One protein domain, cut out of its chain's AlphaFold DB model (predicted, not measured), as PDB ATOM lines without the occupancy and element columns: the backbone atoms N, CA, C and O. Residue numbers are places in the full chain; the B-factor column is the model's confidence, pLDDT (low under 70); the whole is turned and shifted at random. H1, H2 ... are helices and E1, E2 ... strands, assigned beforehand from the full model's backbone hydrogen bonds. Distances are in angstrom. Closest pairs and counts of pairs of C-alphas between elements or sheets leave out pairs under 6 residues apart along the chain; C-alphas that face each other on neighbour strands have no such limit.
ATOM      1  N   ILE A   4     -17.298-179.615  -8.313       40.62
ATOM      2  CA  ILE A   4     -17.296-178.141  -8.158       40.62
ATOM      3  C   ILE A   4     -18.676-177.528  -8.467       40.62
ATOM      4  O   ILE A   4     -18.949-176.408  -8.060       40.62
ATOM      5  N   LEU A   5     -19.570-178.250  -9.157       36.44
ATOM      6  CA  LEU A   5     -20.852-177.682  -9.585       36.44
ATOM      7  C   LEU A   5     -21.885-177.610  -8.446       36.44
ATOM      8  O   LEU A   5     -22.686-176.686  -8.431       36.44
ATOM      9  N   ILE A   6     -21.844-178.553  -7.497       46.00
ATOM     10  CA  ILE A   6     -22.828-178.667  -6.403       46.00
ATOM     11  C   ILE A   6     -22.540-177.642  -5.297       46.00
ATOM     12  O   ILE A   6     -23.451-176.941  -4.867       46.00
ATOM     13  N   LEU A   7     -21.266-177.449  -4.933       38.06
ATOM     14  CA  LEU A   7     -20.868-176.399  -3.985       38.06
ATOM     15  C   LEU A   7     -21.202-174.987  -4.504       38.06
ATOM     16  O   LEU A   7     -21.577-174.115  -3.728       38.06
ATOM     17  N   LEU A   8     -21.112-174.765  -5.822       37.97
ATOM     18  CA  LEU A   8     -21.499-173.495  -6.448       37.97
ATOM     19  C   LEU A   8     -23.021-173.291  -6.477       37.97
ATOM     20  O   LEU A   8     -23.472-172.151  -6.467       37.97
ATOM     21  N   GLU A  30     -37.598-186.666   1.645       83.38
ATOM     22  CA  GLU A  30     -38.614-186.432   2.666       83.38
ATOM     23  C   GLU A  30     -38.277-185.123   3.382       83.38
ATOM     24  O   GLU A  30     -37.167-184.935   3.873       83.38
ATOM     25  N   VAL A  31     -39.219-184.177   3.374       88.75
ATOM     26  CA  VAL A  31     -39.061-182.862   4.005       88.75
ATOM     27  C   VAL A  31     -40.160-182.692   5.038       88.75
ATOM     28  O   VAL A  31     -41.345-182.662   4.691       88.75
ATOM     29  N   GLU A  32     -39.760-182.525   6.289       83.19
ATOM     30  CA  GLU A  32     -40.638-182.203   7.405       83.19
ATOM     31  C   GLU A  32     -40.306-180.803   7.926       83.19
ATOM     32  O   GLU A  32     -39.146-180.432   8.090       83.19
ATOM     33  N   ILE A  33     -41.344-179.999   8.147       87.44
ATOM     34  CA  ILE A  33     -41.224-178.657   8.719       87.44
ATOM     35  C   ILE A  33     -42.228-178.578   9.862       87.44
ATOM     36  O   ILE A  33     -43.435-178.717   9.623       87.44
ATOM     37  N   ASP A  34     -41.739-178.336  11.075       85.25
ATOM     38  CA  ASP A  34     -42.564-178.105  12.262       85.25
ATOM     39  C   ASP A  34     -42.174-176.771  12.903       85.25
ATOM     40  O   ASP A  34     -41.188-176.652  13.621       85.25
ATOM     41  N   GLY A  35     -42.939-175.724  12.595       87.00
ATOM     42  CA  GLY A  35     -42.622-174.375  13.061       87.00
ATOM     43  C   GLY A  35     -41.319-173.847  12.458       87.00
ATOM     44  O   GLY A  35     -41.269-173.578  11.257       87.00
ATOM     45  N   GLU A  36     -40.318-173.643  13.312       85.88
ATOM     46  CA  GLU A  36     -38.983-173.127  12.968       85.88
ATOM     47  C   GLU A  36     -37.956-174.250  12.761       85.88
ATOM     48  O   GLU A  36     -36.826-173.978  12.343       85.88
ATOM     49  N   ASP A  37     -38.378-175.495  12.992       87.69
ATOM     50  CA  ASP A  37     -37.558-176.687  12.859       87.69
ATOM     51  C   ASP A  37     -37.770-177.327  11.482       87.69
ATOM     52  O   ASP A  37     -38.878-177.359  10.928       87.69
ATOM     53  N   VAL A  38     -36.684-177.847  10.918       89.50
ATOM     54  CA  VAL A  38     -36.650-178.466   9.593       89.50
ATOM     55  C   VAL A  38     -35.917-179.796   9.681       89.50
ATOM     56  O   VAL A  38     -34.801-179.856  10.183       89.50
ATOM     57  N   SER A  39     -36.508-180.850   9.126       91.50
ATOM     58  CA  SER A  39     -35.836-182.125   8.885       91.50
ATOM     59  C   SER A  39     -35.907-182.471   7.401       91.50
ATOM     60  O   SER A  39     -36.960-182.341   6.768       91.50
ATOM     61  N   ILE A  40     -34.779-182.866   6.820       90.75
ATOM     62  CA  ILE A  40     -34.690-183.333   5.437       90.75
ATOM     63  C   ILE A  40     -33.927-184.648   5.422       90.75
ATOM     64  O   ILE A  40     -32.770-184.704   5.837       90.75
ATOM     65  N   GLU A  41     -34.548-185.677   4.860       90.25
ATOM     66  CA  GLU A  41     -33.919-186.967   4.613       90.25
ATOM     67  C   GLU A  41     -33.804-187.211   3.107       90.25
ATOM     68  O   GLU A  41     -34.746-187.015   2.332       90.25
ATOM     69  N   TYR A  42     -32.621-187.635   2.677       88.94
ATOM     70  CA  TYR A  42     -32.329-187.987   1.295       88.94
ATOM     71  C   TYR A  42     -31.533-189.289   1.249       88.94
ATOM     72  O   TYR A  42     -30.567-189.457   1.990       88.94
ATOM     73  N   SER A  43     -31.896-190.178   0.328       87.62
ATOM     74  CA  SER A  43     -31.138-191.390   0.024       87.62
ATOM     75  C   SER A  43     -31.065-191.587  -1.485       87.62
ATOM     76  O   SER A  43     -32.037-191.333  -2.194       87.62
ATOM     77  N   ASP A  44     -29.915-192.044  -1.978       85.44
ATOM     78  CA  ASP A  44     -29.762-192.552  -3.350       85.44
ATOM     79  C   ASP A  44     -29.449-194.058  -3.405       85.44
ATOM     80  O   ASP A  44     -29.087-194.598  -4.457       85.44
ATOM     81  N   GLY A  45     -29.575-194.740  -2.261       85.00
ATOM     82  CA  GLY A  45     -29.263-196.155  -2.077       85.00
ATOM     83  C   GLY A  45     -27.782-196.473  -1.826       85.00
ATOM     84  O   GLY A  45     -27.481-197.596  -1.409       85.00
ATOM     85  N   GLU A  46     -26.863-195.528  -2.048       86.06
ATOM     86  CA  GLU A  46     -25.440-195.649  -1.685       86.06
ATOM     87  C   GLU A  46     -25.062-194.707  -0.535       86.06
ATOM     88  O   GLU A  46     -24.225-195.058   0.304       86.06
ATOM     89  N   THR A  47     -25.687-193.531  -0.494       86.19
ATOM     90  CA  THR A  47     -25.498-192.501   0.525       86.19
ATOM     91  C   THR A  47     -26.843-192.106   1.115       86.19
ATOM     92  O   THR A  47     -27.782-191.814   0.378       86.19
ATOM     93  N   ASP A  48     -26.896-192.030   2.441       90.62
ATOM     94  CA  ASP A  48     -28.022-191.451   3.175       90.62
ATOM     95  C   ASP A  48     -27.574-190.130   3.801       90.62
ATOM     96  O   ASP A  48     -26.477-190.052   4.358       90.62
ATOM     97  N   VAL A  49     -28.404-189.095   3.707       92.88
ATOM     98  CA  VAL A  49     -28.155-187.767   4.267       92.88
ATOM     99  C   VAL A  49     -29.360-187.346   5.095       92.88
ATOM    100  O   VAL A  49     -30.479-187.325   4.590       92.88
ATOM    101  N   VAL A  50     -29.106-186.967   6.343       94.12
ATOM    102  CA  VAL A  50     -30.086-186.373   7.254       94.12
ATOM    103  C   VAL A  50     -29.631-184.958   7.581       94.12
ATOM    104  O   VAL A  50     -28.481-184.754   7.973       94.12
ATOM    105  N   ILE A  51     -30.516-183.986   7.390       94.31
ATOM    106  CA  ILE A  51     -30.314-182.579   7.735       94.31
ATOM    107  C   ILE A  51     -31.373-182.215   8.768       94.31
ATOM    108  O   ILE A  51     -32.558-182.269   8.464       94.31
ATOM    109  N   GLU A  52     -30.940-181.805   9.949       95.19
ATOM    110  CA  GLU A  52     -31.787-181.302  11.026       95.19
ATOM    111  C   GLU A  52     -31.422-179.839  11.276       95.19
ATOM    112  O   GLU A  52     -30.251-179.489  11.418       95.19
ATOM    113  N   GLY A  53     -32.424-178.975  11.294       94.31
ATOM    114  CA  GLY A  53     -32.315-177.578  11.667       94.31
ATOM    115  C   GLY A  53     -33.279-177.287  12.802       94.31
ATOM    116  O   GLY A  53     -34.449-177.641  12.691       94.31
ATOM    117  N   GLU A  54     -32.803-176.634  13.852       93.25
ATOM    118  CA  GLU A  54     -33.615-176.199  14.990       93.25
ATOM    119  C   GLU A  54     -33.557-174.673  15.086       93.25
ATOM    120  O   GLU A  54     -32.490-174.077  14.902       93.25
ATOM    121  N   ASN A  55     -34.706-174.045  15.351       89.75
ATOM    122  CA  ASN A  55     -34.838-172.597  15.564       89.75
ATOM    123  C   ASN A  55     -34.200-171.735  14.450       89.75
ATOM    124  O   ASN A  55     -33.548-170.727  14.716       89.75
ATOM    125  N   LEU A  56     -34.371-172.114  13.176       85.25
ATOM    126  CA  LEU A  56     -33.764-171.395  12.037       85.25
ATOM    127  C   LEU A  56     -34.552-170.149  11.591       85.25
ATOM    128  O   LEU A  56     -34.128-169.435  10.679       85.25
ATOM    129  N   GLY A  57     -35.731-169.921  12.173       77.88
ATOM    130  CA  GLY A  57     -36.683-168.879  11.773       77.88
ATOM    131  C   GLY A  57     -36.763-167.669  12.702       77.88
ATOM    132  O   GLY A  57     -37.659-166.847  12.515       77.88
ATOM    133  N   SER A  58     -35.865-167.575  13.682       83.19
ATOM    134  CA  SER A  58     -35.891-166.551  14.724       83.19
ATOM    135  C   SER A  58     -35.733-165.121  14.197       83.19
ATOM    136  O   SER A  58     -35.004-164.861  13.238       83.19
ATOM    137  N   ASP A  59     -36.404-164.174  14.862       86.12
ATOM    138  CA  ASP A  59     -36.233-162.731  14.641       86.12
ATOM    139  C   ASP A  59     -35.003-162.172  15.395       86.12
ATOM    140  O   ASP A  59     -34.666-160.988  15.250       86.12
ATOM    141  N   GLU A  60     -34.347-162.981  16.233       90.44
ATOM    142  CA  GLU A  60     -33.139-162.589  16.952       90.44
ATOM    143  C   GLU A  60     -31.906-162.727  16.055       90.44
ATOM    144  O   GLU A  60     -31.694-163.730  15.382       90.44
ATOM    145  N   TRP A  61     -31.057-161.698  16.042       91.31
ATOM    146  CA  TRP A  61     -29.853-161.700  15.203       91.31
ATOM    147  C   TRP A  61     -28.788-162.708  15.681       91.31
ATOM    148  O   TRP A  61     -27.915-163.083  14.904       91.31
ATOM    149  N   CYS A  62     -28.850-163.116  16.953       94.62
ATOM    150  CA  CYS A  62     -27.975-164.103  17.583       94.62
ATOM    151  C   CYS A  62     -28.801-164.971  18.539       94.62
ATOM    152  O   CYS A  62     -28.796-164.743  19.749       94.62
ATOM    153  N   ASP A  63     -29.544-165.911  17.968       94.44
ATOM    154  CA  ASP A  63     -30.370-166.861  18.708       94.44
ATOM    155  C   ASP A  63     -29.518-168.052  19.166       94.44
ATOM    156  O   ASP A  63     -29.046-168.817  18.330       94.44
ATOM    157  N   ASP A  64     -29.288-168.192  20.474       93.38
ATOM    158  CA  ASP A  64     -28.429-169.231  21.057       93.38
ATOM    159  C   ASP A  64     -29.046-170.637  21.080       93.38
ATOM    160  O   ASP A  64     -28.369-171.597  21.458       93.38
ATOM    161  N   ASP A  65     -30.286-170.775  20.611       91.81
ATOM    162  CA  ASP A  65     -30.953-172.055  20.407       91.81
ATOM    163  C   ASP A  65     -30.913-172.509  18.924       91.81
ATOM    164  O   ASP A  65     -31.388-173.602  18.604       91.81
ATOM    165  N   SER A  66     -30.333-171.721  18.001       94.56
ATOM    166  CA  SER A  66     -30.198-172.106  16.585       94.56
ATOM    167  C   SER A  66     -29.127-173.181  16.354       94.56
ATOM    168  O   SER A  66     -27.940-173.002  16.663       94.56
ATOM    169  N   LEU A  67     -29.524-174.272  15.693       95.56
ATOM    170  CA  LEU A  67     -28.669-175.421  15.390       95.56
ATOM    171  C   LEU A  67     -28.910-175.922  13.963       95.56
ATOM    172  O   LEU A  67     -30.041-176.012  13.499       95.56
ATOM    173  N   VAL A  68     -27.840-176.326  13.284       96.38
ATOM    174  CA  VAL A  68     -27.895-177.141  12.068       96.38
ATOM    175  C   VAL A  68     -27.003-178.356  12.260       96.38
ATOM    176  O   VAL A  68     -25.824-178.229  12.585       96.38
ATOM    177  N   ASN A  69     -27.544-179.539  12.008       96.81
ATOM    178  CA  ASN A  69     -26.832-180.803  12.026       96.81
ATOM    179  C   ASN A  69     -27.042-181.521  10.691       96.81
ATOM    180  O   ASN A  69     -28.159-181.651  10.205       96.81
ATOM    181  N   ILE A  70     -25.960-181.979  10.076       95.75
ATOM    182  CA  ILE A  70     -25.979-182.724   8.822       95.75
ATOM    183  C   ILE A  70     -25.164-183.986   9.034       95.75
ATOM    184  O   ILE A  70     -23.973-183.917   9.337       95.75
ATOM    185  N   VAL A  71     -25.786-185.136   8.820       95.69
ATOM    186  CA  VAL A  71     -25.135-186.439   8.905       95.69
ATOM    187  C   VAL A  71     -25.272-187.128   7.561       95.69
ATOM    188  O   VAL A  71     -26.379-187.393   7.103       95.69
ATOM    189  N   ALA A  72     -24.140-187.436   6.937       93.69
ATOM    190  CA  ALA A  72     -24.070-188.268   5.749       93.69
ATOM    191  C   ALA A  72     -23.464-189.630   6.109       93.69
ATOM    192  O   ALA A  72     -22.415-189.708   6.754       93.69
ATOM    193  N   THR A  73     -24.093-190.713   5.664       91.00
ATOM    194  CA  THR A  73     -23.579-192.082   5.791       91.00
ATOM    195  C   THR A  73     -23.400-192.716   4.420       91.00
ATOM    196  O   THR A  73     -24.145-192.397   3.504       91.00
ATOM    197  N   GLY A  74     -22.423-193.614   4.271       88.62
ATOM    198  CA  GLY A  74     -22.089-194.240   2.988       88.62
ATOM    199  C   GLY A  74     -20.586-194.226   2.725       88.62
ATOM    200  O   GLY A  74     -19.785-194.244   3.663       88.62
ATOM    201  N   GLU A  75     -20.198-194.207   1.448       81.00
ATOM    202  CA  GLU A  75     -18.785-194.137   1.037       81.00
ATOM    203  C   GLU A  75     -18.143-192.787   1.406       81.00
ATOM    204  O   GLU A  75     -17.006-192.759   1.872       81.00
ATOM    205  N   ASP A  76     -18.901-191.690   1.292       76.12
ATOM    206  CA  ASP A  76     -18.475-190.318   1.610       76.12
ATOM    207  C   ASP A  76     -19.046-189.845   2.974       76.12
ATOM    208  O   ASP A  76     -19.528-188.720   3.110       76.12
ATOM    209  N   ALA A  77     -19.034-190.717   3.992       90.19
ATOM    210  CA  ALA A  77     -19.617-190.414   5.302       90.19
ATOM    211  C   ALA A  77     -18.927-189.239   6.023       90.19
ATOM    212  O   ALA A  77     -17.695-189.117   6.033       90.19
ATOM    213  N   GLY A  78     -19.732-188.419   6.693       94.88
ATOM    214  CA  GLY A  78     -19.266-187.272   7.458       94.88
ATOM    215  C   GLY A  78     -20.386-186.605   8.247       94.88
ATOM    216  O   GLY A  78     -21.566-186.867   8.031       94.88
ATOM    217  N   THR A  79     -20.000-185.751   9.185       96.19
ATOM    218  CA  THR A  79     -20.905-184.952  10.008       96.19
ATOM    219  C   THR A  79     -20.515-183.486   9.902       96.19
ATOM    220  O   THR A  79     -19.333-183.148   9.957       96.19
ATOM    221  N   TYR A  80     -21.504-182.617   9.764       97.25
ATOM    222  CA  TYR A  80     -21.356-181.181   9.923       97.25
ATOM    223  C   TYR A  80     -22.343-180.703  10.976       97.25
ATOM    224  O   TYR A  80     -23.521-181.029  10.912       97.25
ATOM    225  N   ARG A  81     -21.868-179.911  11.929       97.75
ATOM    226  CA  ARG A  81     -22.704-179.240  12.915       97.75
ATOM    227  C   ARG A  81     -22.357-177.767  12.924       97.75
ATOM    228  O   ARG A  81     -21.182-177.415  12.944       97.75
ATOM    229  N   TRP A  82     -23.368-176.922  12.954       97.56
ATOM    230  CA  TRP A  82     -23.242-175.498  13.193       97.56
ATOM    231  C   TRP A  82     -24.207-175.107  14.300       97.56
ATOM    232  O   TRP A  82     -25.357-175.526  14.279       97.56
ATOM    233  N   GLU A  83     -23.735-174.351  15.278       97.00
ATOM    234  CA  GLU A  83     -24.552-173.861  16.385       97.00
ATOM    235  C   GLU A  83     -24.214-172.408  16.681       97.00
ATOM    236  O   GLU A  83     -23.056-171.983  16.577       97.00
ATOM    237  N   VAL A  84     -25.222-171.657  17.097       97.25
ATOM    238  CA  VAL A  84     -25.019-170.363  17.733       97.25
ATOM    239  C   VAL A  84     -24.840-170.614  19.227       97.25
ATOM    240  O   VAL A  84     -25.662-171.246  19.871       97.25
ATOM    241  N   VAL A  85     -23.728-170.151  19.790       97.12
ATOM    242  CA  VAL A  85     -23.446-170.250  21.232       97.12
ATOM    243  C   VAL A  85     -24.093-169.092  21.993       97.12
ATOM    244  O   VAL A  85     -24.361-169.209  23.187       97.12
ATOM    245  N   GLY A  86     -24.300-167.964  21.311       96.88
ATOM    246  CA  GLY A  86     -24.934-166.766  21.846       96.88
ATOM    247  C   GLY A  86     -24.003-165.561  21.927       96.88
ATOM    248  O   GLY A  86     -22.865-165.568  21.452       96.88
ATOM    249  N   ILE A  87     -24.504-164.489  22.540       97.62
ATOM    250  CA  ILE A  87     -23.767-163.229  22.672       97.62
ATOM    251  C   ILE A  87     -22.680-163.358  23.745       97.62
ATOM    252  O   ILE A  87     -22.949-163.671  24.908       97.62
ATOM    253  N   VAL A  88     -21.442-163.028  23.381       97.44
ATOM    254  CA  VAL A  88     -20.312-162.992  24.313       97.44
ATOM    255  C   VAL A  88     -20.505-161.856  25.321       97.44
ATOM    256  O   VAL A  88     -20.623-160.685  24.957       97.44
ATOM    257  N   VAL A  89     -20.514-162.183  26.614       97.00
ATOM    258  CA  VAL A  89     -20.846-161.221  27.682       97.00
ATOM    259  C   VAL A  89     -19.661-160.388  28.176       97.00
ATOM    260  O   VAL A  89     -19.857-159.287  28.694       97.00
ATOM    261  N   ASP A  90     -18.436-160.896  28.050       96.25
ATOM    262  CA  ASP A  90     -17.220-160.244  28.527       96.25
ATOM    263  C   ASP A  90     -15.973-160.640  27.714       96.25
ATOM    264  O   ASP A  90     -16.007-161.515  26.855       96.25
ATOM    265  N   GLY A  91     -14.861-159.935  27.950       94.75
ATOM    266  CA  GLY A  91     -13.598-160.170  27.248       94.75
ATOM    267  C   GLY A  91     -13.431-159.358  25.963       94.75
ATOM    268  O   GLY A  91     -14.060-158.319  25.774       94.75
ATOM    269  N   GLU A  92     -12.505-159.808  25.119       92.81
ATOM    270  CA  GLU A  92     -12.096-159.129  23.881       92.81
ATOM    271  C   GLU A  92     -13.206-159.095  22.826       92.81
ATOM    272  O   GLU A  92     -13.358-158.097  22.128       92.81
ATOM    273  N   TYR A  93     -14.037-160.137  22.789       95.44
ATOM    274  CA  TYR A  93     -15.127-160.300  21.824       95.44
ATOM    275  C   TYR A  93     -16.503-159.952  22.406       95.44
ATOM    276  O   TYR A  93     -17.525-160.349  21.854       95.44
ATOM    277  N   ALA A  94     -16.553-159.236  23.537       96.75
ATOM    278  CA  ALA A  94     -17.805-158.884  24.199       96.75
ATOM    279  C   ALA A  94     -18.756-158.120  23.259       96.75
ATOM    280  O   ALA A  94     -18.376-157.115  22.660       96.75
ATOM    281  N   GLY A  95     -20.007-158.573  23.185       96.06
ATOM    282  CA  GLY A  95     -21.045-158.029  22.309       96.06
ATOM    283  C   GLY A  95     -21.127-158.678  20.925       96.06
ATOM    284  O   GLY A  95     -22.073-158.378  20.203       96.06
ATOM    285  N   LEU A  96     -20.196-159.564  20.561       97.44
ATOM    286  CA  LEU A  96     -20.269-160.345  19.324       97.44
ATOM    287  C   LEU A  96     -21.094-161.619  19.526       97.44
ATOM    288  O   LEU A  96     -21.121-162.181  20.626       97.44
ATOM    289  N   CYS A  97     -21.733-162.092  18.458       97.75
ATOM    290  CA  CYS A  97     -22.350-163.407  18.414       97.75
ATOM    291  C   CYS A  97     -21.274-164.465  18.200       97.75
ATOM    292  O   CYS A  97     -20.511-164.400  17.232       97.75
ATOM    293  N   HIS A  98     -21.205-165.429  19.109       97.94
ATOM    294  CA  HIS A  98     -20.315-166.571  18.995       97.94
ATOM    295  C   HIS A  98     -21.055-167.718  18.320       97.94
ATOM    296  O   HIS A  98     -22.117-168.135  18.776       97.94
ATOM    297  N   MET A  99     -20.481-168.247  17.247       97.38
ATOM    298  CA  MET A  99     -20.978-169.432  16.557       97.38
ATOM    299  C   MET A  99     -19.871-170.470  16.478       97.38
ATOM    300  O   MET A  99     -18.689-170.127  16.386       97.38
ATOM    301  N   LYS A 100     -20.252-171.741  16.449       97.69
ATOM    302  CA  LYS A 100     -19.330-172.857  16.270       97.69
ATOM    303  C   LYS A 100     -19.729-173.677  15.069       97.69
ATOM    304  O   LYS A 100     -20.904-173.960  14.868       97.69
ATOM    305  N   ALA A 101     -18.738-174.097  14.302       96.94
ATOM    306  CA  ALA A 101     -18.879-175.117  13.289       96.94
ATOM    307  C   ALA A 101     -17.950-176.288  13.603       96.94
ATOM    308  O   ALA A 101     -16.792-176.110  13.979       96.94
ATOM    309  N   PHE A 102     -18.462-177.490  13.405       96.88
ATOM    310  CA  PHE A 102     -17.732-178.737  13.482       96.88
ATOM    311  C   PHE A 102     -17.949-179.492  12.179       96.88
ATOM    312  O   PHE A 102     -19.080-179.649  11.726       96.88
ATOM    313  N   LEU A 103     -16.869-179.966  11.580       96.31
ATOM    314  CA  LEU A 103     -16.900-180.850  10.431       96.31
ATOM    315  C   LEU A 103     -16.010-182.044  10.732       96.31
ATOM    316  O   LEU A 103     -14.833-181.883  11.037       96.31
ATOM    317  N   GLU A 104     -16.554-183.241  10.583       94.75
ATOM    318  CA  GLU A 104     -15.800-184.480  10.690       94.75
ATOM    319  C   GLU A 104     -16.076-185.360   9.481       94.75
ATOM    320  O   GLU A 104     -17.218-185.596   9.093       94.75
ATOM    321  N   SER A 105     -15.010-185.873   8.890       92.50
ATOM    322  CA  SER A 105     -15.055-186.938   7.901       92.50
ATOM    323  C   SER A 105     -14.029-188.007   8.259       92.50
ATOM    324  O   SER A 105     -13.292-187.900   9.239       92.50
ATOM    325  N   SER A 106     -13.940-189.047   7.434       88.31
ATOM    326  CA  SER A 106     -12.880-190.051   7.577       88.31
ATOM    327  C   SER A 106     -11.459-189.497   7.383       88.31
ATOM    328  O   SER A 106     -10.499-190.148   7.799       88.31
ATOM    329  N   GLU A 107     -11.314-188.326   6.753       89.19
ATOM    330  CA  GLU A 107     -10.019-187.740   6.398       89.19
ATOM    331  C   GLU A 107      -9.639-186.529   7.246       89.19
ATOM    332  O   GLU A 107      -8.450-186.256   7.379       89.19
ATOM    333  N   VAL A 108     -10.613-185.776   7.764       91.25
ATOM    334  CA  VAL A 108     -10.345-184.502   8.432       91.25
ATOM    335  C   VAL A 108     -11.374-184.216   9.517       91.25
ATOM    336  O   VAL A 108     -12.567-184.461   9.339       91.25
ATOM    337  N   THR A 109     -10.900-183.629  10.611       94.00
ATOM    338  CA  THR A 109     -11.737-182.982  11.622       94.00
ATOM    339  C   THR A 109     -11.372-181.506  11.667       94.00
ATOM    340  O   THR A 109     -10.190-181.164  11.790       94.00
ATOM    341  N   ILE A 110     -12.383-180.648  11.546       95.75
ATOM    342  CA  ILE A 110     -12.267-179.195  11.597       95.75
ATOM    343  C   ILE A 110     -13.237-178.674  12.652       95.75
ATOM    344  O   ILE A 110     -14.436-178.937  12.590       95.75
ATOM    345  N   GLU A 111     -12.715-177.895  13.583       97.31
ATOM    346  CA  GLU A 111     -13.483-177.087  14.524       97.31
ATOM    347  C   GLU A 111     -13.261-175.620  14.173       97.31
ATOM    348  O   GLU A 111     -12.150-175.215  13.825       97.31
ATOM    349  N   THR A 112     -14.313-174.811  14.184       97.50
ATOM    350  CA  THR A 112     -14.198-173.378  13.917       97.50
ATOM    351  C   THR A 112     -15.123-172.580  14.815       97.50
ATOM    352  O   THR A 112     -16.327-172.812  14.829       97.50
ATOM    353  N   ASP A 113     -14.564-171.607  15.520       97.50
ATOM    354  CA  ASP A 113     -15.291-170.585  16.255       97.50
ATOM    355  C   ASP A 113     -15.320-169.304  15.416       97.50
ATOM    356  O   ASP A 113     -14.279-168.815  14.965       97.50
ATOM    357  N   TYR A 114     -16.509-168.747  15.230       96.25
ATOM    358  CA  TYR A 114     -16.739-167.473  14.559       96.25
ATOM    359  C   TYR A 114     -17.271-166.459  15.563       96.25
ATOM    360  O   TYR A 114     -18.162-166.775  16.351       96.25
ATOM    361  N   TYR A 115     -16.768-165.232  15.487       97.19
ATOM    362  CA  TYR A 115     -17.287-164.092  16.231       97.19
ATOM    363  C   TYR A 115     -17.752-163.045  15.231       97.19
ATOM    364  O   TYR A 115     -16.956-162.530  14.438       97.19
ATOM    365  N   VAL A 116     -19.050-162.778  15.250       96.25
ATOM    366  CA  VAL A 116     -19.747-162.001  14.226       96.25
ATOM    367  C   VAL A 116     -20.466-160.831  14.881       96.25
ATOM    368  O   VAL A 116     -20.969-160.955  15.998       96.25
ATOM    369  N   ASP A 117     -20.473-159.678  14.223       95.69
ATOM    370  CA  ASP A 117     -21.220-158.512  14.694       95.69
ATOM    371  C   ASP A 117     -22.701-158.541  14.268       95.69
ATOM    372  O   ASP A 117     -23.168-159.455  13.592       95.69
ATOM    373  N   GLU A 118     -23.468-157.531  14.686       94.56
ATOM    374  CA  GLU A 118     -24.900-157.414  14.369       94.56
ATOM    375  C   GLU A 118     -25.168-157.215  12.861       94.56
ATOM    376  O   GLU A 118     -26.283-157.439  12.391       94.56
ATOM    377  N   GLU A 119     -24.157-156.816  12.079       93.25
ATOM    378  CA  GLU A 119     -24.258-156.672  10.620       93.25
ATOM    379  C   GLU A 119     -23.996-158.000   9.885       93.25
ATOM    380  O   GLU A 119     -24.205-158.090   8.671       93.25
ATOM    381  N   GLY A 120     -23.598-159.050  10.614       88.31
ATOM    382  CA  GLY A 120     -23.251-160.352  10.055       88.31
ATOM    383  C   GLY A 120     -21.804-160.432   9.558       88.31
ATOM    384  O   GLY A 120     -21.447-161.400   8.879       88.31
ATOM    385  N   GLU A 121     -20.958-159.446   9.869       92.56
ATOM    386  CA  GLU A 121     -19.552-159.452   9.478       92.56
ATOM    387  C   GLU A 121     -18.718-160.264  10.478       92.56
ATOM    388  O   GLU A 121     -18.804-160.100  11.695       92.56
ATOM    389  N   THR A 122     -17.890-161.179   9.966       93.12
ATOM    390  CA  THR A 122     -16.947-161.922  10.811       93.12
ATOM    391  C   THR A 122     -15.840-160.985  11.266       93.12
ATOM    392  O   THR A 122     -15.031-160.543  10.455       93.12
ATOM    393  N   VAL A 123     -15.788-160.732  12.569       94.12
ATOM    394  CA  VAL A 123     -14.744-159.933  13.217       94.12
ATOM    395  C   VAL A 123     -13.545-160.810  13.553       94.12
ATOM    396  O   VAL A 123     -12.403-160.396  13.375       94.12
ATOM    397  N   HIS A 124     -13.798-162.040  14.006       95.56
ATOM    398  CA  HIS A 124     -12.752-162.968  14.427       95.56
ATOM    399  C   HIS A 124     -13.108-164.411  14.084       95.56
ATOM    400  O   HIS A 124     -14.273-164.803  14.163       95.56
ATOM    401  N   MET A 125     -12.105-165.216  13.741       96.38
ATOM    402  CA  MET A 125     -12.263-166.646  13.498       96.38
ATOM    403  C   MET A 125     -11.093-167.436  14.087       96.38
ATOM    404  O   MET A 125      -9.930-167.124  13.825       96.38
ATOM    405  N   GLN A 126     -11.406-168.499  14.825       96.12
ATOM    406  CA  GLN A 126     -10.432-169.491  15.281       96.12
ATOM    407  C   GLN A 126     -10.762-170.823  14.628       96.12
ATOM    408  O   GLN A 126     -11.892-171.282  14.719       96.12
ATOM    409  N   LEU A 127      -9.794-171.438  13.960       96.12
ATOM    410  CA  LEU A 127      -9.964-172.723  13.292       96.12
ATOM    411  C   LEU A 127      -8.931-173.712  13.820       96.12
ATOM    412  O   LEU A 127      -7.736-173.431  13.778       96.12
ATOM    413  N   ASN A 128      -9.381-174.889  14.244       94.88
ATOM    414  CA  ASN A 128      -8.527-176.037  14.513       94.88
ATOM    415  C   ASN A 128      -8.760-177.097  13.438       94.88
ATOM    416  O   ASN A 128      -9.885-177.531  13.218       94.88
ATOM    417  N   SER A 129      -7.692-177.526  12.771       93.62
ATOM    418  CA  SER A 129      -7.730-178.662  11.853       93.62
ATOM    419  C   SER A 129      -6.607-179.612  12.217       93.62
ATOM    420  O   SER A 129      -5.432-179.268  12.086       93.62
ATOM    421  N   GLU A 130      -6.963-180.812  12.670       90.62
ATOM    422  CA  GLU A 130      -6.002-181.865  13.029       90.62
ATOM    423  C   GLU A 130      -4.918-181.401  14.029       90.62
ATOM    424  O   GLU A 130      -3.751-181.800  13.950       90.62
ATOM    425  N   GLY A 131      -5.287-180.531  14.979       86.56
ATOM    426  CA  GLY A 131      -4.365-179.983  15.976       86.56
ATOM    427  C   GLY A 131      -3.502-178.814  15.486       86.56
ATOM    428  O   GLY A 131      -2.584-178.407  16.200       86.56
ATOM    429  N   MET A 132      -3.763-178.283  14.290       91.75
ATOM    430  CA  MET A 132      -3.217-177.003  13.836       91.75
ATOM    431  C   MET A 132      -4.230-175.890  14.082       91.75
ATOM    432  O   MET A 132      -5.314-175.911  13.501       91.75
ATOM    433  N   ASP A 133      -3.835-174.919  14.899       95.81
ATOM    434  CA  ASP A 133      -4.637-173.740  15.215       95.81
ATOM    435  C   ASP A 133      -4.321-172.583  14.261       95.81
ATOM    436  O   ASP A 133      -3.157-172.225  14.037       95.81
ATOM    437  N   TYR A 134      -5.375-171.973  13.734       94.31
ATOM    438  CA  TYR A 134      -5.345-170.758  12.939       94.31
ATOM    439  C   TYR A 134      -6.190-169.707  13.636       94.31
ATOM    440  O   TYR A 134      -7.340-169.954  13.985       94.31
ATOM    441  N   ASP A 135      -5.605-168.532  13.808       95.50
ATOM    442  CA  ASP A 135      -6.219-167.414  14.502       95.50
ATOM    443  C   ASP A 135      -6.247-166.219  13.546       95.50
ATOM    444  O   ASP A 135      -5.189-165.774  13.077       95.50
ATOM    445  N   ILE A 136      -7.446-165.789  13.154       94.00
ATOM    446  CA  ILE A 136      -7.647-164.796  12.099       94.00
ATOM    447  C   ILE A 136      -8.527-163.666  12.621       94.00
ATOM    448  O   ILE A 136      -9.721-163.842  12.849       94.00
ATOM    449  N   ASP A 137      -7.912-162.495  12.739       92.75
ATOM    450  CA  ASP A 137      -8.556-161.245  13.121       92.75
ATOM    451  C   ASP A 137      -8.852-160.414  11.862       92.75
ATOM    452  O   ASP A 137      -7.957-160.136  11.051       92.75
ATOM    453  N   TYR A 138     -10.122-160.052  11.688       88.00
ATOM    454  CA  TYR A 138     -10.629-159.239  10.583       88.00
ATOM    455  C   TYR A 138     -10.945-157.801  11.013       88.00
ATOM    456  O   TYR A 138     -11.312-156.988  10.163       88.00
TER     457      TYR A 138
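AT A GLANCE: This is residues 4 to 8 and 30 to 138 of the 140 residues of an uncharacterized protein of archaeon (UniProt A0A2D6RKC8). One broad, twisted sheet of nine strands makes nearly the whole model: the chain zigzags across it from E1 at one edge to E9 at the other, each strand beside the one before, and no named helix covers either face. The short helix H1 is a detached piece, well off the sheet. The printed part has 114 residues, with one named helix and nine named strands in the order H1, E1, E2, E3, E4, E5, E6, E7, E8, E9; the strand order across the sheet is E1 to E9 in turn, antiparallel throughout, and the class is mostly strand. The whole is only just compact, close to loose, with a radius of gyration of the C-alphas of 16.0 A, and the C-alphas span 49 by 38 by 24 A.

HOW THE PARTS SIT: Begin inside the sheet with the hairpin of E5, residues 78 to 87, and E6, residues 97 to 105, whose directions stand at 169 degrees. Look at N 81 and O 102, 2.8 A apart and within hydrogen-bond range; near the far end of this pair, C-alphas 85 and 86 both face C-alpha 98, at 5.3 A and 5.4 A. Beside E6 is its antiparallel neighbour E7, residues 109 to 116, at 165 degrees, with N 101 and O 112 at 2.8 A. Next comes E8, residues 122 to 129, at 168 degrees to E7, with N 113 and O 126 at 2.8 A. The edge strand E9, residues 132 to 137, forms a hairpin with E8, with N 127 and O 134 at 2.9 A. Return to E5 and go the other way: E4, residues 67 to 73, is its antiparallel neighbour, with N 70 and O 80 at 2.7 A. E3, residues 48 to 54, pairs with E4 through N 52 and O 69 at 2.8 A. E2, residues 37 to 43, pairs with E3 through N 40 and O 51 at 2.8 A. The other edge strand, E1, residues 30 to 34, forms a hairpin with E2, with N 32 and O 39 at 2.8 A. These nine strands form a meander, each the antiparallel neighbour of the one before; from edge to edge their lines turn by 52 degrees. H1, residues 4 to 8, is not on the sheet, with 0 pairs of C-alphas within 10 A. In H1, 0 of 1 O i to N i+4 pairs and 0 of 2 O i to N i+3 pairs are within hydrogen-bond range.

IN THESE COORDINATES: Find C-alpha 78 at (-19.266, -187.272, 7.458); from there E5, the longest strand by residues, runs 28.8 A to C-alpha 87 at (-23.767, -163.229, 22.672). E6 comes back over 26.8 A, E7 measures 22.6 A, E8 19.1 A and E9 16.7 A, ending at C-alpha 137 at (-8.556, -161.245, 13.121). On the other side of E5, E4 is 19.9 A long, E3 20.1 A, E2 20.5 A and E1 13.3 A, beginning at C-alpha 30 at (-38.614, -186.432, 2.666). H1 covers 6.5 A.

THE WHOLE: The two C-alphas farthest apart are those of Gly 45 and Gly 91, at 49.0 A. Residues 9 to 29 are not printed, and C-alphas 8 and 30 stand 23.3 A apart across this cut. Look for the long link at residues 55 to 66, between E3 and E4; the link from E5 to E6 is short, and the other links printed whole are tight. The mean pLDDT of the printed part is 90.3, and residues 4 to 8, which form H1, are under 70.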